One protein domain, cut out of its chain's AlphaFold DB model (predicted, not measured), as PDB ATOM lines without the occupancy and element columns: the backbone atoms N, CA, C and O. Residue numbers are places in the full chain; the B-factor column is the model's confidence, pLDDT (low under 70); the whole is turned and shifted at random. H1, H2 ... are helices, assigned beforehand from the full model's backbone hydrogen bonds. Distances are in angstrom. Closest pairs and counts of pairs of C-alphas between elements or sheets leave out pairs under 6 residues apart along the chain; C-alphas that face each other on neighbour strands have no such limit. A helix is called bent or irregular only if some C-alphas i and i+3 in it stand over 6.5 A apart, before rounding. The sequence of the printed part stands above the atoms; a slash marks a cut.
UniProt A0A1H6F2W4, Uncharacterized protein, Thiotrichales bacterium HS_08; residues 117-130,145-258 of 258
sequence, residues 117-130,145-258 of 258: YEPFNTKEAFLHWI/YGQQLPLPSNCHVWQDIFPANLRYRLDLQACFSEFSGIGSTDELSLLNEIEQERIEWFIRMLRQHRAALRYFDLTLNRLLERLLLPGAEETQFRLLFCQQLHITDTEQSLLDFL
ATOM      1  N   TYR A 117     -58.368  -5.495 -43.038       92.31
ATOM      2  CA  TYR A 117     -57.909  -4.126 -42.875       92.31
ATOM      3  C   TYR A 117     -56.524  -3.980 -43.499       92.31
ATOM      4  O   TYR A 117     -55.488  -4.227 -42.878       92.31
ATOM      5  N   GLU A 118     -56.524  -3.600 -44.776       90.94
ATOM      6  CA  GLU A 118     -55.311  -3.445 -45.564       90.94
ATOM      7  C   GLU A 118     -55.275  -2.100 -46.311       90.94
ATOM      8  O   GLU A 118     -56.255  -1.735 -46.966       90.94
ATOM      9  N   PRO A 119     -54.127  -1.399 -46.296       93.75
ATOM     10  CA  PRO A 119     -52.931  -1.742 -45.526       93.75
ATOM     11  C   PRO A 119     -53.147  -1.503 -44.017       93.75
ATOM     12  O   PRO A 119     -53.937  -0.649 -43.619       93.75
ATOM     13  N   PHE A 120     -52.449  -2.263 -43.178       94.69
ATOM     14  CA  PHE A 120     -52.592  -2.202 -41.728       94.69
ATOM     15  C   PHE A 120     -51.909  -0.949 -41.178       94.69
ATOM     16  O   PHE A 120     -50.683  -0.905 -41.058       94.69
ATOM     17  N   ASN A 121     -52.687   0.084 -40.860       94.88
ATOM     18  CA  ASN A 121     -52.172   1.316 -40.270       94.88
ATOM     19  C   ASN A 121     -52.036   1.169 -38.755       94.88
ATOM     20  O   ASN A 121     -53.032   1.194 -38.036       94.88
ATOM     21  N   THR A 122     -50.801   1.074 -38.259       94.88
ATOM     22  CA  THR A 122     -50.529   0.842 -36.831       94.88
ATOM     23  C   THR A 122     -51.122   1.924 -35.941       94.88
ATOM     24  O   THR A 122     -51.599   1.636 -34.847       94.88
ATOM     25  N   LYS A 123     -51.158   3.167 -36.428       92.75
ATOM     26  CA  LYS A 123     -51.680   4.302 -35.672       92.75
ATOM     27  C   LYS A 123     -53.195   4.255 -35.518       92.75
ATOM     28  O   LYS A 123     -53.689   4.727 -34.507       92.75
ATOM     29  N   GLU A 124     -53.918   3.737 -36.505       90.56
ATOM     30  CA  GLU A 124     -55.390   3.731 -36.542       90.56
ATOM     31  C   GLU A 124     -55.986   2.362 -36.202       90.56
ATOM     32  O   GLU A 124     -57.170   2.282 -35.896       90.56
ATOM     33  N   ALA A 125     -55.179   1.298 -36.185       86.94
ATOM     34  CA  ALA A 125     -55.620  -0.079 -35.964       86.94
ATOM     35  C   ALA A 125     -56.455  -0.276 -34.688       86.94
ATOM     36  O   ALA A 125     -57.374  -1.088 -34.692       86.94
ATOM     37  N   PHE A 126     -56.205   0.504 -33.631       80.88
ATOM     38  CA  PHE A 126     -56.985   0.439 -32.389       80.88
ATOM     39  C   PHE A 126     -58.464   0.826 -32.573       80.88
ATOM     40  O   PHE A 126     -59.301   0.457 -31.753       80.88
ATOM     41  N   LEU A 127     -58.794   1.580 -33.627       84.25
ATOM     42  CA  LEU A 127     -60.174   1.903 -33.999       84.25
ATOM     43  C   LEU A 127     -60.859   0.733 -34.712       84.25
ATOM     44  O   LEU A 127     -62.079   0.658 -34.693       84.25
ATOM     45  N   HIS A 128     -60.077  -0.181 -35.286       85.12
ATOM     46  CA  HIS A 128     -60.518  -1.284 -36.136       85.12
ATOM     47  C   HIS A 128     -60.313  -2.635 -35.440       85.12
ATOM     48  O   HIS A 128     -59.769  -3.575 -36.024       85.12
ATOM     49  N   TRP A 129     -60.716  -2.748 -34.171       84.25
ATOM     50  CA  TRP A 129     -60.367  -3.900 -33.332       84.25
ATOM     51  C   TRP A 129     -60.807  -5.249 -33.931       84.25
ATOM     52  O   TRP A 129     -60.064  -6.234 -33.912       84.25
ATOM     53  N   ILE A 130     -61.985  -5.280 -34.556       87.88
ATOM     54  CA  ILE A 130     -62.528  -6.485 -35.185       87.88
ATOM     55  C   ILE A 130     -61.642  -6.984 -36.332       87.88
ATOM     56  O   ILE A 130     -61.574  -8.185 -36.587       87.88
ATOM     57  N   TYR A 145     -63.630 -26.455 -32.265       94.12
ATOM     58  CA  TYR A 145     -64.952 -27.024 -32.555       94.12
ATOM     59  C   TYR A 145     -65.119 -27.493 -34.008       94.12
ATOM     60  O   TYR A 145     -65.979 -28.324 -34.302       94.12
ATOM     61  N   GLY A 146     -64.276 -27.030 -34.933       89.06
ATOM     62  CA  GLY A 146     -64.471 -27.219 -36.373       89.06
ATOM     63  C   GLY A 146     -64.374 -28.660 -36.872       89.06
ATOM     64  O   GLY A 146     -64.873 -28.948 -37.952       89.06
ATOM     65  N   GLN A 147     -63.796 -29.587 -36.098       88.75
ATOM     66  CA  GLN A 147     -63.794 -31.017 -36.449       88.75
ATOM     67  C   GLN A 147     -65.192 -31.648 -36.407       88.75
ATOM     68  O   GLN A 147     -65.420 -32.661 -37.063       88.75
ATOM     69  N   GLN A 148     -66.106 -31.077 -35.620       89.88
ATOM     70  CA  GLN A 148     -67.480 -31.564 -35.472       89.88
ATOM     71  C   GLN A 148     -68.437 -30.882 -36.456       89.88
ATOM     72  O   GLN A 148     -69.538 -31.372 -36.694       89.88
ATOM     73  N   LEU A 149     -68.022 -29.749 -37.025       93.69
ATOM     74  CA  LEU A 149     -68.838 -28.989 -37.954       93.69
ATOM     75  C   LEU A 149     -68.937 -29.701 -39.312       93.69
ATOM     76  O   LEU A 149     -67.930 -30.194 -39.828       93.69
ATOM     77  N   PRO A 150     -70.123 -29.713 -39.946       92.75
ATOM     78  CA  PRO A 150     -70.257 -30.222 -41.304       92.75
ATOM     79  C   PRO A 150     -69.424 -29.370 -42.268       92.75
ATOM     80  O   PRO A 150     -69.503 -28.139 -42.255       92.75
ATOM     81  N   LEU A 151     -68.643 -30.018 -43.130       94.12
ATOM     82  CA  LEU A 151     -67.849 -29.354 -44.161       94.12
ATOM     83  C   LEU A 151     -68.470 -29.557 -45.550       94.12
ATOM     84  O   LEU A 151     -69.138 -30.569 -45.786       94.12
ATOM     85  N   PRO A 152     -68.221 -28.641 -46.504       93.75
ATOM     86  CA  PRO A 152     -68.488 -28.910 -47.910       93.75
ATOM     87  C   PRO A 152     -67.784 -30.194 -48.368       93.75
ATOM     88  O   PRO A 152     -66.663 -30.477 -47.953       93.75
ATOM     89  N   SER A 153     -68.404 -30.950 -49.276       89.88
ATOM     90  CA  SER A 153     -67.902 -32.269 -49.719       89.88
ATOM     91  C   SER A 153     -66.468 -32.293 -50.276       89.88
ATOM     92  O   SER A 153     -65.826 -33.341 -50.290       89.88
ATOM     93  N   ASN A 154     -65.959 -31.155 -50.748       92.12
ATOM     94  CA  ASN A 154     -64.611 -30.981 -51.291       92.12
ATOM     95  C   ASN A 154     -63.590 -30.452 -50.263       92.12
ATOM     96  O   ASN A 154     -62.460 -30.157 -50.650       92.12
ATOM     97  N   CYS A 155     -63.987 -30.289 -49.001       94.31
ATOM     98  CA  CYS A 155     -63.155 -29.784 -47.914       94.31
ATOM     99  C   CYS A 155     -62.891 -30.898 -46.895       94.31
ATOM    100  O   CYS A 155     -63.775 -31.697 -46.588       94.31
ATOM    101  N   HIS A 156     -61.675 -30.942 -46.352       91.62
ATOM    102  CA  HIS A 156     -61.287 -31.915 -45.326       91.62
ATOM    103  C   HIS A 156     -61.040 -31.265 -43.971       91.62
ATOM    104  O   HIS A 156     -61.179 -31.914 -42.937       91.62
ATOM    105  N   VAL A 157     -60.671 -29.988 -43.981       94.00
ATOM    106  CA  VAL A 157     -60.489 -29.174 -42.785       94.00
ATOM    107  C   VAL A 157     -61.152 -27.816 -42.981       94.00
ATOM    108  O   VAL A 157     -61.384 -27.384 -44.112       94.00
ATOM    109  N   TRP A 158     -61.450 -27.116 -41.887       94.88
ATOM    110  CA  TRP A 158     -62.138 -25.826 -41.959       94.88
ATOM    111  C   TRP A 158     -61.359 -24.791 -42.785       94.88
ATOM    112  O   TRP A 158     -61.949 -23.934 -43.436       94.88
ATOM    113  N   GLN A 159     -60.028 -24.888 -42.810       94.88
ATOM    114  CA  GLN A 159     -59.173 -23.982 -43.571       94.88
ATOM    115  C   GLN A 159     -59.395 -24.073 -45.088       94.88
ATOM    116  O   GLN A 159     -59.076 -23.111 -45.785       94.88
ATOM    117  N   ASP A 160     -59.913 -25.198 -45.593       94.75
ATOM    118  CA  ASP A 160     -60.168 -25.416 -47.024       94.75
ATOM    119  C   ASP A 160     -61.361 -24.593 -47.534       94.75
ATOM    120  O   ASP A 160     -61.466 -24.336 -48.734       94.75
ATOM    121  N   ILE A 161     -62.239 -24.157 -46.625       96.31
ATOM    122  CA  ILE A 161     -63.424 -23.353 -46.945       96.31
ATOM    123  C   ILE A 161     -63.009 -21.974 -47.458       96.31
ATOM    124  O   ILE A 161     -63.568 -21.469 -48.429       96.31
ATOM    125  N   PHE A 162     -62.028 -21.353 -46.803       96.69
ATOM    126  CA  PHE A 162     -61.637 -19.981 -47.094       96.69
ATOM    127  C   PHE A 162     -60.693 -19.917 -48.301       96.69
ATOM    128  O   PHE A 162     -59.667 -20.608 -48.317       96.69
ATOM    129  N   PRO A 163     -60.947 -19.030 -49.284       96.88
ATOM    130  CA  PRO A 163     -60.006 -18.795 -50.369       96.88
ATOM    131  C   PRO A 163     -58.612 -18.472 -49.823       96.88
ATOM    132  O   PRO A 163     -58.462 -17.595 -48.971       96.88
ATOM    133  N   ALA A 164     -57.582 -19.146 -50.344       96.44
ATOM    134  CA  ALA A 164     -56.212 -19.028 -49.840       96.44
ATOM    135  C   ALA A 164     -55.728 -17.571 -49.740       96.44
ATOM    136  O   ALA A 164     -55.113 -17.199 -48.747       96.44
ATOM    137  N   ASN A 165     -56.056 -16.736 -50.732       97.56
ATOM    138  CA  ASN A 165     -55.729 -15.312 -50.702       97.56
ATOM    139  C   ASN A 165     -56.321 -14.609 -49.469       97.56
ATOM    140  O   ASN A 165     -55.582 -13.953 -48.746       97.56
ATOM    141  N   LEU A 166     -57.622 -14.779 -49.216       97.62
ATOM    142  CA  LEU A 166     -58.314 -14.162 -48.084       97.62
ATOM    143  C   LEU A 166     -57.747 -14.666 -46.756       97.62
ATOM    144  O   LEU A 166     -57.352 -13.865 -45.915       97.62
ATOM    145  N   ARG A 167     -57.638 -15.988 -46.603       97.12
ATOM    146  CA  ARG A 167     -57.107 -16.608 -45.386       97.12
ATOM    147  C   ARG A 167     -55.706 -16.108 -45.055       97.12
ATOM    148  O   ARG A 167     -55.450 -15.706 -43.931       97.12
ATOM    149  N   TYR A 168     -54.804 -16.091 -46.035       97.25
ATOM    150  CA  TYR A 168     -53.429 -15.663 -45.791       97.25
ATOM    151  C   TYR A 168     -53.298 -14.159 -45.543       97.25
ATOM    152  O   TYR A 168     -52.386 -13.763 -44.821       97.25
ATOM    153  N   ARG A 169     -54.186 -13.326 -46.106       96.94
ATOM    154  CA  ARG A 169     -54.278 -11.898 -45.751       96.94
ATOM    155  C   ARG A 169     -54.637 -11.739 -44.278       96.94
ATOM    156  O   ARG A 169     -53.915 -11.067 -43.553       96.94
ATOM    157  N   LEU A 170     -55.680 -12.433 -43.829       96.69
ATOM    158  CA  LEU A 170     -56.136 -12.394 -42.441       96.69
ATOM    159  C   LEU A 170     -55.100 -12.975 -41.458       96.69
ATOM    160  O   LEU A 170     -54.836 -12.370 -40.424       96.69
ATOM    161  N   ASP A 171     -54.448 -14.088 -41.807       95.75
ATOM    162  CA  ASP A 171     -53.345 -14.676 -41.030       95.75
ATOM    163  C   ASP A 171     -52.167 -13.697 -40.875       95.75
ATOM    164  O   ASP A 171     -51.597 -13.545 -39.794       95.75
ATOM    165  N   LEU A 172     -51.780 -13.021 -41.963       95.75
ATOM    166  CA  LEU A 172     -50.691 -12.046 -41.928       95.75
ATOM    167  C   LEU A 172     -51.084 -10.797 -41.129       95.75
ATOM    168  O   LEU A 172     -50.291 -10.303 -40.332       95.75
ATOM    169  N   GLN A 173     -52.312 -10.315 -41.307       94.94
ATOM    170  CA  GLN A 173     -52.868  -9.187 -40.570       94.94
ATOM    171  C   GLN A 173     -52.918  -9.441 -39.062       94.94
ATOM    172  O   GLN A 173     -52.565  -8.558 -38.286       94.94
ATOM    173  N   ALA A 174     -53.284 -10.654 -38.642       93.56
ATOM    174  CA  ALA A 174     -53.261 -11.055 -37.239       93.56
ATOM    175  C   ALA A 174     -51.867 -10.893 -36.611       93.56
ATOM    176  O   ALA A 174     -51.756 -10.517 -35.446       93.56
ATOM    177  N   CYS A 175     -50.793 -11.091 -37.387       95.38
ATOM    178  CA  CYS A 175     -49.432 -10.839 -36.915       95.38
ATOM    179  C   CYS A 175     -49.192  -9.343 -36.645       95.38
ATOM    180  O   CYS A 175     -48.474  -9.000 -35.713       95.38
ATOM    181  N   PHE A 176     -49.789  -8.440 -37.429       95.50
ATOM    182  CA  PHE A 176     -49.616  -6.990 -37.267       95.50
ATOM    183  C   PHE A 176     -50.313  -6.411 -36.031       95.50
ATOM    184  O   PHE A 176     -50.006  -5.278 -35.656       95.50
ATOM    185  N   SER A 177     -51.204  -7.169 -35.383       91.50
ATOM    186  CA  SER A 177     -51.903  -6.757 -34.155       91.50
ATOM    187  C   SER A 177     -50.943  -6.307 -33.046       91.50
ATOM    188  O   SER A 177     -51.244  -5.350 -32.334       91.50
ATOM    189  N   GLU A 178     -49.739  -6.889 -32.992       92.38
ATOM    190  CA  GLU A 178     -48.652  -6.498 -32.085       92.38
ATOM    191  C   GLU A 178     -48.280  -5.015 -32.200       92.38
ATOM    192  O   GLU A 178     -47.818  -4.413 -31.236       92.38
ATOM    193  N   PHE A 179     -48.508  -4.388 -33.356       95.06
ATOM    194  CA  PHE A 179     -48.219  -2.974 -33.587       95.06
ATOM    195  C   PHE A 179     -49.451  -2.074 -33.480       95.06
ATOM    196  O   PHE A 179     -49.360  -0.888 -33.790       95.06
ATOM    197  N   SER A 180     -50.599  -2.587 -33.036       93.44
ATOM    198  CA  SER A 180     -51.791  -1.763 -32.833       93.44
ATOM    199  C   SER A 180     -51.503  -0.621 -31.849       93.44
ATOM    200  O   SER A 180     -50.974  -0.831 -30.754       93.44
ATOM    201  N   GLY A 181     -51.801   0.607 -32.274       93.31
ATOM    202  CA  GLY A 181     -51.541   1.844 -31.541       93.31
ATOM    203  C   GLY A 181     -50.141   2.440 -31.731       93.31
ATOM    204  O   GLY A 181     -49.936   3.587 -31.330       93.31
ATOM    205  N   ILE A 182     -49.186   1.742 -32.357       95.75
ATOM    206  CA  ILE A 182     -47.825   2.271 -32.545       95.75
ATOM    207  C   ILE A 182     -47.844   3.519 -33.440       95.75
ATOM    208  O   ILE A 182     -48.401   3.517 -34.541       95.75
ATOM    209  N   GLY A 183     -47.213   4.591 -32.956       94.06
ATOM    210  CA  GLY A 183     -47.176   5.914 -33.575       94.06
ATOM    211  C   GLY A 183     -48.377   6.808 -33.238       94.06
ATOM    212  O   GLY A 183     -48.530   7.882 -33.834       94.06
ATOM    213  N   SER A 184     -49.255   6.384 -32.320       92.44
ATOM    214  CA  SER A 184     -50.389   7.197 -31.850       92.44
ATOM    215  C   SER A 184     -50.005   8.188 -30.748       92.44
ATOM    216  O   SER A 184     -50.536   9.301 -30.725       92.44
ATOM    217  N   THR A 185     -49.061   7.817 -29.883       92.25
ATOM    218  CA  THR A 185     -48.531   8.629 -28.780       92.25
ATOM    219  C   THR A 185     -47.030   8.383 -28.628       92.25
ATOM    220  O   THR A 185     -46.502   7.417 -29.174       92.25
ATOM    221  N   ASP A 186     -46.343   9.229 -27.857       88.25
ATOM    222  CA  ASP A 186     -44.918   9.027 -27.551       88.25
ATOM    223  C   ASP A 186     -44.675   7.764 -26.698       88.25
ATOM    224  O   ASP A 186     -43.594   7.183 -26.746       88.25
ATOM    225  N   GLU A 187     -45.674   7.330 -25.919       91.75
ATOM    226  CA  GLU A 187     -45.602   6.102 -25.115       91.75
ATOM    227  C   GLU A 187     -45.701   4.850 -25.998       91.75
ATOM    228  O   GLU A 187     -44.949   3.898 -25.793       91.75
ATOM    229  N   LEU A 188     -46.574   4.884 -27.012       94.75
ATOM    230  CA  LEU A 188     -46.778   3.821 -27.997       94.75
ATOM    231  C   LEU A 188     -45.892   4.054 -29.226       94.75
ATOM    232  O   LEU A 188     -46.375   4.362 -30.315       94.75
ATOM    233  N   SER A 189     -44.583   3.912 -29.047       96.62
ATOM    234  CA  SER A 189     -43.570   4.139 -30.083       96.62
ATOM    235  C   SER A 189     -42.474   3.084 -29.998       96.62
ATOM    236  O   SER A 189     -41.985   2.795 -28.916       96.62
ATOM    237  N   LEU A 190     -41.995   2.565 -31.125       97.12
ATOM    238  CA  LEU A 190     -40.840   1.662 -31.183       97.12
ATOM    239  C   LEU A 190     -39.522   2.361 -30.811       97.12
ATOM    240  O   LEU A 190     -38.502   1.700 -30.596       97.12
ATOM    241  N   LEU A 191     -39.510   3.695 -30.722       95.62
ATOM    242  CA  LEU A 191     -38.389   4.442 -30.148       95.62
ATOM    243  C   LEU A 191     -38.296   4.244 -28.627       95.62
ATOM    244  O   LEU A 191     -37.211   4.382 -28.064       95.62
ATOM    245  N   ASN A 192     -39.404   3.894 -27.973       95.50
ATOM    246  CA  ASN A 192     -39.428   3.470 -26.581       95.50
ATOM    247  C   ASN A 192     -38.939   2.018 -26.483       95.50
ATOM    248  O   ASN A 192     -39.541   1.119 -27.062       95.50
ATOM    249  N   GLU A 193     -37.866   1.783 -25.725       94.12
ATOM    250  CA  GLU A 193     -37.258   0.456 -25.546       94.12
ATOM    251  C   GLU A 193     -38.242  -0.594 -25.014       94.12
ATOM    252  O   GLU A 193     -38.116  -1.765 -25.363       94.12
ATOM    253  N   ILE A 194     -39.239  -0.183 -24.220       94.56
ATOM    254  CA  ILE A 194     -40.273  -1.088 -23.700       94.56
ATOM    255  C   ILE A 194     -41.096  -1.671 -24.854       94.56
ATOM    256  O   ILE A 194     -41.281  -2.880 -24.929       94.56
ATOM    257  N   GLU A 195     -41.522  -0.838 -25.803       96.12
ATOM    258  CA  GLU A 195     -42.370  -1.273 -26.920       96.12
ATOM    259  C   GLU A 195     -41.596  -2.088 -27.972       96.12
ATOM    260  O   GLU A 195     -42.202  -2.730 -28.829       96.12
ATOM    261  N   GLN A 196     -40.258  -2.105 -27.921       95.38
ATOM    262  CA  GLN A 196     -39.437  -2.877 -28.862       95.38
ATOM    263  C   GLN A 196     -39.612  -4.392 -28.700       95.38
ATOM    264  O   GLN A 196     -39.355  -5.130 -29.654       95.38
ATOM    265  N   GLU A 197     -40.099  -4.867 -27.546       95.69
ATOM    266  CA  GLU A 197     -40.417  -6.286 -27.339       95.69
ATOM    267  C   GLU A 197     -41.488  -6.797 -28.318       95.69
ATOM    268  O   GLU A 197     -41.462  -7.963 -28.712       95.69
ATOM    269  N   ARG A 198     -42.367  -5.914 -28.816       96.44
ATOM    270  CA  ARG A 198     -43.383  -6.236 -29.836       96.44
ATOM    271  C   ARG A 198     -42.776  -6.797 -31.121       96.44
ATOM    272  O   ARG A 198     -43.411  -7.598 -31.797       96.44
ATOM    273  N   ILE A 199     -41.533  -6.433 -31.453       97.62
ATOM    274  CA  ILE A 199     -40.816  -6.998 -32.609       97.62
ATOM    275  C   ILE A 199     -40.582  -8.503 -32.423       97.62
ATOM    276  O   ILE A 199     -40.743  -9.270 -33.375       97.62
ATOM    277  N   GLU A 200     -40.236  -8.941 -31.209       96.19
ATOM    278  CA  GLU A 200     -40.017 -10.360 -30.910       96.19
ATOM    279  C   GLU A 200     -41.329 -11.147 -31.020       96.19
ATOM    280  O   GLU A 200     -41.372 -12.200 -31.668       96.19
ATOM    281  N   TRP A 201     -42.411 -10.610 -30.449       95.88
ATOM    282  CA  TRP A 201     -43.750 -11.192 -30.553       95.88
ATOM    283  C   TRP A 201     -44.205 -11.291 -32.008       95.88
ATOM    284  O   TRP A 201     -44.599 -12.368 -32.461       95.88
ATOM    285  N   PHE A 202     -44.020 -10.220 -32.778       97.38
ATOM    286  CA  PHE A 202     -44.318 -10.195 -34.202       97.38
ATOM    287  C   PHE A 202     -43.549 -11.272 -34.980       97.38
ATOM    288  O   PHE A 202     -44.143 -12.043 -35.735       97.38
ATOM    289  N   ILE A 203     -42.236 -11.399 -34.758       97.81
ATOM    290  CA  ILE A 203     -41.408 -12.450 -35.369       97.81
ATOM    291  C   ILE A 203     -41.920 -13.844 -34.993       97.81
ATOM    292  O   ILE A 203     -41.983 -14.736 -35.848       97.81
ATOM    293  N   ARG A 204     -42.307 -14.051 -33.730       96.44
ATOM    294  CA  ARG A 204     -42.877 -15.320 -33.268       96.44
ATOM    295  C   ARG A 204     -44.168 -15.657 -34.012       96.44
ATOM    296  O   ARG A 204     -44.325 -16.805 -34.423       96.44
ATOM    297  N   MET A 205     -45.042 -14.675 -34.220       95.31
ATOM    298  CA  MET A 205     -46.284 -14.848 -34.976       95.31
ATOM    299  C   MET A 205     -46.003 -15.156 -36.452       95.31
ATOM    300  O   MET A 205     -46.509 -16.147 -36.978       95.31
ATOM    301  N   LEU A 206     -45.090 -14.429 -37.109       96.88
ATOM    302  CA  LEU A 206     -44.721 -14.717 -38.504       96.88
ATOM    303  C   LEU A 206     -44.216 -16.159 -38.703       96.88
ATOM    304  O   LEU A 206     -44.533 -16.798 -39.710       96.88
ATOM    305  N   ARG A 207     -43.469 -16.708 -37.732       96.81
ATOM    306  CA  ARG A 207     -43.004 -18.110 -37.762       96.81
ATOM    307  C   ARG A 207     -44.143 -19.125 -37.730       96.81
ATOM    308  O   ARG A 207     -43.978 -20.222 -38.258       96.81
ATOM    309  N   GLN A 208     -45.285 -18.785 -37.136       95.12
ATOM    310  CA  GLN A 208     -46.467 -19.649 -37.109       95.12
ATOM    311  C   GLN A 208     -47.236 -19.597 -38.439       95.12
ATOM    312  O   GLN A 208     -47.833 -20.591 -38.846       95.12
ATOM    313  N   HIS A 209     -47.121 -18.496 -39.190       95.38
ATOM    314  CA  HIS A 209     -47.855 -18.259 -40.438       95.38
ATOM    315  C   HIS A 209     -47.001 -18.392 -41.715       95.38
ATOM    316  O   HIS A 209     -47.259 -17.738 -42.727       95.38
ATOM    317  N   ARG A 210     -46.012 -19.304 -41.743       96.50
ATOM    318  CA  ARG A 210     -45.101 -19.511 -42.901       96.50
ATOM    319  C   ARG A 210     -45.802 -19.707 -44.250       96.50
ATOM    320  O   ARG A 210     -45.226 -19.406 -45.294       96.50
ATOM    321  N   ALA A 211     -47.008 -20.276 -44.251       96.00
ATOM    322  CA  ALA A 211     -47.783 -20.470 -45.474       96.00
ATOM    323  C   ALA A 211     -48.164 -19.128 -46.122       96.00
ATOM    324  O   ALA A 211     -48.010 -18.992 -47.334       96.00
ATOM    325  N   ALA A 212     -48.553 -18.133 -45.320       96.56
ATOM    326  CA  ALA A 212     -48.839 -16.781 -45.788       96.56
ATOM    327  C   ALA A 212     -47.569 -16.089 -46.308       96.56
ATOM    328  O   ALA A 212     -47.582 -15.532 -47.407       96.56
ATOM    329  N   LEU A 213     -46.445 -16.216 -45.585       97.06
ATOM    330  CA  LEU A 213     -45.141 -15.694 -46.024       97.06
ATOM    331  C   LEU A 213     -44.748 -16.240 -47.400       97.06
ATOM    332  O   LEU A 213     -44.312 -15.483 -48.265       97.06
ATOM    333  N   ARG A 214     -44.933 -17.549 -47.614       97.69
ATOM    334  CA  ARG A 214     -44.670 -18.197 -48.904       97.69
ATOM    335  C   ARG A 214     -45.617 -17.709 -49.989       97.69
ATOM    336  O   ARG A 214     -45.176 -17.451 -51.101       97.69
ATOM    337  N   TYR A 215     -46.907 -17.631 -49.678       97.81
ATOM    338  CA  TYR A 215     -47.938 -17.287 -50.648       97.81
ATOM    339  C   TYR A 215     -47.746 -15.880 -51.222       97.81
ATOM    340  O   TYR A 215     -47.905 -15.683 -52.423       97.81
ATOM    341  N   PHE A 216     -47.364 -14.919 -50.380       97.12
ATOM    342  CA  PHE A 216     -47.096 -13.546 -50.810       97.12
ATOM    343  C   PHE A 216     -45.642 -13.280 -51.193       97.12
ATOM    344  O   PHE A 216     -45.330 -12.139 -51.539       97.12
ATOM    345  N   ASP A 217     -44.776 -14.298 -51.126       97.25
ATOM    346  CA  ASP A 217     -43.335 -14.174 -51.366       97.25
ATOM    347  C   ASP A 217     -42.773 -12.965 -50.593       97.25
ATOM    348  O   ASP A 217     -42.292 -11.984 -51.169       97.25
ATOM    349  N   LEU A 218     -43.002 -12.971 -49.270       97.50
ATOM    350  CA  LEU A 218     -42.727 -11.818 -48.416       97.50
ATOM    351  C   LEU A 218     -41.225 -11.577 -48.269       97.50
ATOM    352  O   LEU A 218     -40.492 -12.413 -47.744       97.50
ATOM    353  N   THR A 219     -40.820 -10.373 -48.654       98.12
ATOM    354  CA  THR A 219     -39.563  -9.712 -48.295       98.12
ATOM    355  C   THR A 219     -39.863  -8.632 -47.249       98.12
ATOM    356  O   THR A 219     -41.035  -8.323 -47.005       98.12
ATOM    357  N   LEU A 220     -38.848  -8.009 -46.640       97.69
ATOM    358  CA  LEU A 220     -39.101  -6.894 -45.713       97.69
ATOM    359  C   LEU A 220     -39.829  -5.732 -46.411       97.69
ATOM    360  O   LEU A 220     -40.724  -5.124 -45.830       97.69
ATOM    361  N   ASN A 221     -39.491  -5.441 -47.668       96.00
ATOM    362  CA  ASN A 221     -40.141  -4.358 -48.406       96.00
ATOM    363  C   ASN A 221     -41.615  -4.673 -48.705       96.00
ATOM    364  O   ASN A 221     -42.476  -3.841 -48.435       96.00
ATOM    365  N   ARG A 222     -41.933  -5.901 -49.134       97.00
ATOM    366  CA  ARG A 222     -43.327  -6.335 -49.370       97.00
ATOM    367  C   ARG A 222     -44.157  -6.486 -48.098       97.00
ATOM    368  O   ARG A 222     -45.388  -6.465 -48.154       97.00
ATOM    369  N   LEU A 223     -43.502  -6.694 -46.958       97.06
ATOM    370  CA  LEU A 223     -44.148  -6.655 -45.653       97.06
ATOM    371  C   LEU A 223     -44.590  -5.224 -45.319       97.06
ATOM    372  O   LEU A 223     -45.728  -5.013 -44.916       97.06
ATOM    373  N   LEU A 224     -43.719  -4.240 -45.555       96.56
ATOM    374  CA  LEU A 224     -43.977  -2.824 -45.269       96.56
ATOM    375  C   LEU A 224     -44.911  -2.140 -46.279       96.56
ATOM    376  O   LEU A 224     -45.482  -1.101 -45.979       96.56
ATOM    377  N   GLU A 225     -45.164  -2.754 -47.435       95.62
ATOM    378  CA  GLU A 225     -46.302  -2.388 -48.296       95.62
ATOM    379  C   GLU A 225     -47.660  -2.704 -47.644       95.62
ATOM    380  O   GLU A 225     -48.677  -2.114 -48.007       95.62
ATOM    381  N   ARG A 226     -47.687  -3.647 -46.693       96.25
ATOM    382  CA  ARG A 226     -48.899  -4.105 -45.996       96.25
ATOM    383  C   ARG A 226     -49.015  -3.581 -44.567       96.25
ATOM    384  O   ARG A 226     -50.126  -3.527 -44.058       96.25
ATOM    385  N   LEU A 227     -47.901  -3.205 -43.942       96.69
ATOM    386  CA  LEU A 227     -47.821  -2.648 -42.591       96.69
ATOM    387  C   LEU A 227     -47.382  -1.181 -42.665       96.69
ATOM    388  O   LEU A 227     -46.212  -0.901 -42.919       96.69
ATOM    389  N   LEU A 228     -48.307  -0.250 -42.422       96.69
ATOM    390  CA  LEU A 228     -48.004   1.181 -42.403       96.69
ATOM    391  C   LEU A 228     -47.610   1.624 -40.998       96.69
ATOM    392  O   LEU A 228     -48.454   1.753 -40.113       96.69
ATOM    393  N   LEU A 229     -46.322   1.916 -40.841       96.44
ATOM    394  CA  LEU A 229     -45.731   2.527 -39.656       96.44
ATOM    395  C   LEU A 229     -45.423   4.007 -39.949       96.44
ATOM    396  O   LEU A 229     -44.804   4.310 -40.969       96.44
ATOM    397  N   PRO A 230     -45.827   4.963 -39.097       93.00
ATOM    398  CA  PRO A 230     -45.639   6.379 -39.392       93.00
ATOM    399  C   PRO A 230     -44.212   6.870 -39.096       93.00
ATOM    400  O   PRO A 230     -43.690   6.719 -37.996       93.00
ATOM    401  N   GLY A 231     -43.604   7.578 -40.049       91.50
ATOM    402  CA  GLY A 231     -42.415   8.403 -39.810       91.50
ATOM    403  C   GLY A 231     -41.215   7.635 -39.243       91.50
ATOM    404  O   GLY A 231     -40.661   6.755 -39.898       91.50
ATOM    405  N   ALA A 232     -40.776   8.007 -38.036       94.94
ATOM    406  CA  ALA A 232     -39.617   7.393 -37.386       94.94
ATOM    407  C   ALA A 232     -39.860   5.925 -36.984       94.94
ATOM    408  O   ALA A 232     -38.898   5.159 -36.910       94.94
ATOM    409  N   GLU A 233     -41.123   5.524 -36.801       97.25
ATOM    410  CA  GLU A 233     -41.499   4.159 -36.423       97.25
ATOM    411  C   GLU A 233     -41.070   3.141 -37.480       97.25
ATOM    412  O   GLU A 233     -40.498   2.108 -37.145       97.25
ATOM    413  N   GLU A 234     -41.258   3.448 -38.770       97.31
ATOM    414  CA  GLU A 234     -40.845   2.550 -39.855       97.31
ATOM    415  C   GLU A 234     -39.323   2.362 -39.870       97.31
ATOM    416  O   GLU A 234     -38.817   1.250 -40.035       97.31
ATOM    417  N   THR A 235     -38.578   3.451 -39.661       97.00
ATOM    418  CA  THR A 235     -37.110   3.403 -39.630       97.00
ATOM    419  C   THR A 235     -36.624   2.536 -38.473       97.00
ATOM    420  O   THR A 235     -35.748   1.688 -38.661       97.00
ATOM    421  N   GLN A 236     -37.220   2.711 -37.294       97.81
ATOM    422  CA  GLN A 236     -36.872   1.944 -36.106       97.81
ATOM    423  C   GLN A 236     -37.275   0.471 -36.240       97.81
ATOM    424  O   GLN A 236     -36.472  -0.410 -35.939       97.81
ATOM    425  N   PHE A 237     -38.467   0.191 -36.773       98.19
ATOM    426  CA  PHE A 237     -38.911  -1.164 -37.090       98.19
ATOM    427  C   PHE A 237     -37.920  -1.872 -38.014       98.19
ATOM    428  O   PHE A 237     -37.459  -2.964 -37.687       98.19
ATOM    429  N   ARG A 238     -37.539  -1.246 -39.137       97.62
ATOM    430  CA  ARG A 238     -36.572  -1.822 -40.088       97.62
ATOM    431  C   ARG A 238     -35.255  -2.164 -39.399       97.62
ATOM    432  O   ARG A 238     -34.731  -3.254 -39.612       97.62
ATOM    433  N   LEU A 239     -34.735  -1.256 -38.573       97.62
ATOM    434  CA  LEU A 239     -33.490  -1.469 -37.839       97.62
ATOM    435  C   LEU A 239     -33.590  -2.683 -36.907       97.62
ATOM    436  O   LEU A 239     -32.771  -3.596 -37.006       97.62
ATOM    437  N   LEU A 240     -34.599  -2.703 -36.034       97.94
ATOM    438  CA  LEU A 240     -34.774  -3.750 -35.027       97.94
ATOM    439  C   LEU A 240     -35.070  -5.108 -35.666       97.94
ATOM    440  O   LEU A 240     -34.451  -6.107 -35.307       97.94
ATOM    441  N   PHE A 241     -35.968  -5.141 -36.650       98.06
ATOM    442  CA  PHE A 241     -36.356  -6.364 -37.345       98.06
ATOM    443  C   PHE A 241     -35.172  -6.975 -38.108       98.06
ATOM    444  O   PHE A 241     -34.888  -8.166 -37.960       98.06
ATOM    445  N   CYS A 242     -34.412  -6.161 -38.856       97.88
ATOM    446  CA  CYS A 242     -33.200  -6.634 -39.529       97.88
ATOM    447  C   CYS A 242     -32.129  -7.094 -38.539       97.88
ATOM    448  O   CYS A 242     -31.472  -8.104 -38.783       97.88
ATOM    449  N   GLN A 243     -31.949  -6.382 -37.424       97.12
ATOM    450  CA  GLN A 243     -30.974  -6.754 -36.404       97.12
ATOM    451  C   GLN A 243     -31.313  -8.103 -35.763       97.12
ATOM    452  O   GLN A 243     -30.422  -8.943 -35.634       97.12
ATOM    453  N   GLN A 244     -32.576  -8.322 -35.387       97.00
ATOM    454  CA  GLN A 244     -33.016  -9.561 -34.742       97.00
ATOM    455  C   GLN A 244     -32.937 -10.777 -35.672       97.00
ATOM    456  O   GLN A 244     -32.617 -11.874 -35.219       97.00
ATOM    457  N   LEU A 245     -33.207 -10.591 -36.965       97.12
ATOM    458  CA  LEU A 245     -33.176 -11.672 -37.957       97.12
ATOM    459  C   LEU A 245     -31.855 -11.768 -38.731       97.12
ATOM    460  O   LEU A 245     -31.712 -12.638 -39.584       97.12
ATOM    461  N   HIS A 246     -30.885 -10.896 -38.440       96.94
ATOM    462  CA  HIS A 246     -29.619 -10.779 -39.171       96.94
ATOM    463  C   HIS A 246     -29.790 -10.566 -40.688       96.94
ATOM    464  O   HIS A 246     -28.988 -11.050 -41.490       96.94
ATOM    465  N   ILE A 247     -30.824  -9.822 -41.085       96.19
ATOM    466  CA  ILE A 247     -31.109  -9.507 -42.488       96.19
ATOM    467  C   ILE A 247     -30.138  -8.427 -42.967       96.19
ATOM    468  O   ILE A 247     -30.046  -7.346 -42.383       96.19
ATOM    469  N   THR A 248     -29.429  -8.710 -44.058       94.06
ATOM    470  CA  THR A 248     -28.521  -7.763 -44.728       94.06
ATOM    471  C   THR A 248     -29.045  -7.290 -46.084       94.06
ATOM    472  O   THR A 248     -28.649  -6.218 -46.537       94.06
ATOM    473  N   ASP A 249     -29.950  -8.053 -46.701       94.38
ATOM    474  CA  ASP A 249     -30.634  -7.731 -47.954       94.38
ATOM    475  C   ASP A 249     -32.152  -7.764 -47.732       94.38
ATOM    476  O   ASP A 249     -32.726  -8.800 -47.400       94.38
ATOM    477  N   THR A 250     -32.808  -6.615 -47.895       93.81
ATOM    478  CA  THR A 250     -34.242  -6.452 -47.619       93.81
ATOM    479  C   THR A 250     -35.147  -7.021 -48.712       93.81
ATOM    480  O   THR A 250     -36.358  -7.104 -48.495       93.81
ATOM    481  N   GLU A 251     -34.572  -7.443 -49.842       95.88
ATOM    482  CA  GLU A 251     -35.258  -8.153 -50.928       95.88
ATOM    483  C   GLU A 251     -35.170  -9.679 -50.798       95.88
ATOM    484  O   GLU A 251     -35.797 -10.407 -51.569       95.88
ATOM    485  N   GLN A 252     -34.418 -10.192 -49.822       95.75
ATOM    486  CA  GLN A 252     -34.387 -11.623 -49.562       95.75
ATOM    487  C   GLN A 252     -35.709 -12.091 -48.931       95.75
ATOM    488  O   GLN A 252     -36.355 -11.372 -48.162       95.75
ATOM    489  N   SER A 253     -36.114 -13.321 -49.261       97.31
ATOM    490  CA  SER A 253     -37.310 -13.945 -48.697       97.31
ATOM    491  C   SER A 253     -37.201 -14.053 -47.179       97.31
ATOM    492  O   SER A 253     -36.238 -14.606 -46.646       97.31
ATOM    493  N   LEU A 254     -38.231 -13.595 -46.466       97.31
ATOM    494  CA  LEU A 254     -38.293 -13.701 -45.008       97.31
ATOM    495  C   LEU A 254     -38.324 -15.159 -44.527       97.31
ATOM    496  O   LEU A 254     -37.955 -15.436 -43.387       97.31
ATOM    497  N   LEU A 255     -38.712 -16.107 -45.388       96.88
ATOM    498  CA  LEU A 255     -38.684 -17.539 -45.071       96.88
ATOM    499  C   LEU A 255     -37.276 -18.098 -44.854       96.88
ATOM    500  O   LEU A 255     -37.164 -19.179 -44.276       96.88
ATOM    501  N   ASP A 256     -36.237 -17.404 -45.320       96.25
ATOM    502  CA  ASP A 256     -34.848 -17.823 -45.127       96.25
ATOM    503  C   ASP A 256     -34.347 -17.520 -43.701       96.25
ATOM    504  O   ASP A 256     -33.343 -18.085 -43.267       96.25
ATOM    505  N   PHE A 257     -35.055 -16.655 -42.966       95.69
ATOM    506  CA  PHE A 257     -34.672 -16.175 -41.631       95.69
ATOM    507  C   PHE A 257     -35.643 -16.602 -40.520       95.69
ATOM    508  O   PHE A 257     -35.266 -16.683 -39.347       95.69
ATOM    509  N   LEU A 258     -36.905 -16.847 -40.882       92.56
ATOM    510  CA  LEU A 258     -37.989 -17.279 -39.997       92.56
ATOM    511  C   LEU A 258     -38.205 -18.778 -40.126       92.56
ATOM    512  O   LEU A 258     -38.576 -19.418 -39.119       92.56
TER     513      LEU A 258
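What this domain is: This is residues 117 to 130 and 145 to 258 of the 258 residues of an uncharacterized protein of Thiotrichales bacterium HS_08 (UniProt A0A1H6F2W4). A hairpin of two helices, H1 and H2, side by side and running opposite ways, makes the middle; the short H3 crosses H1 near residues 168 to 172, H5 slants across H2 at residue 199, and the short H4 lies near H5, apart from both helices of the hairpin. Residues 145 to 163, with no named element, run away from this body as a long arm and make much of the length. The printed part has 128 residues with five named helices, H1 to H5 in order, and no named strand; the class is all helix, though under half of the residues, 53, are in named elements. It is compact, with a radius of gyration of the C-alphas of 16.1 A, and spans 51 by 33 by 21 A.

Where its parts are: Residues 117 to 130 come first, with C-alpha 117 at (-57.909, -4.126, -42.875). H1, residues 164 to 179, is 24.2 A long and begins at C-alpha 164 (-56.212, -19.028, -49.840); it is only just irregular, with C-alphas 175 and 178 6.54 A apart. H2 is residues 197 to 208, 17.6 A; H3 is 210 to 215, 8.5 A; H4 is 220 to 224, 6.4 A. H5, residues 232 to 245, is 20.1 A long and ends at C-alpha 245 (-33.176, -11.672, -37.957).

How they stand to each other: H1, with residues 172 to 179 alone, touches H2, the closest C-alphas being those of Cys 175 and Met 205, 5.5 A; this helical hairpin has a shallow tilt of 19 degrees, opposite ways. H1, with residues 168 to 172 alone, touches H3 at a steep tilt of 53 degrees, the closest C-alphas being Tyr 168 and Ala 212, 4.7 A. H2 and H5 only just touch, with 3 pairs of C-alphas within 8 A, the closest Ile 199 and Phe 241, 6.5 A. H4 is close but not clearly touching H5, and apart from H1. Every O i to N i+4 pair is within hydrogen-bond range in H2, H3, H4 and H5, and 9 of 12 in H1.

The domain as a whole: The C-alphas of Ser 153 and Asp 186, the two farthest apart, are 52.2 A from each other. Residues 131 to 144 are cut out, with 20.8 A between C-alphas 130 and 145. The link from H1 to H2 is long. No printed residue is under 70 in pLDDT.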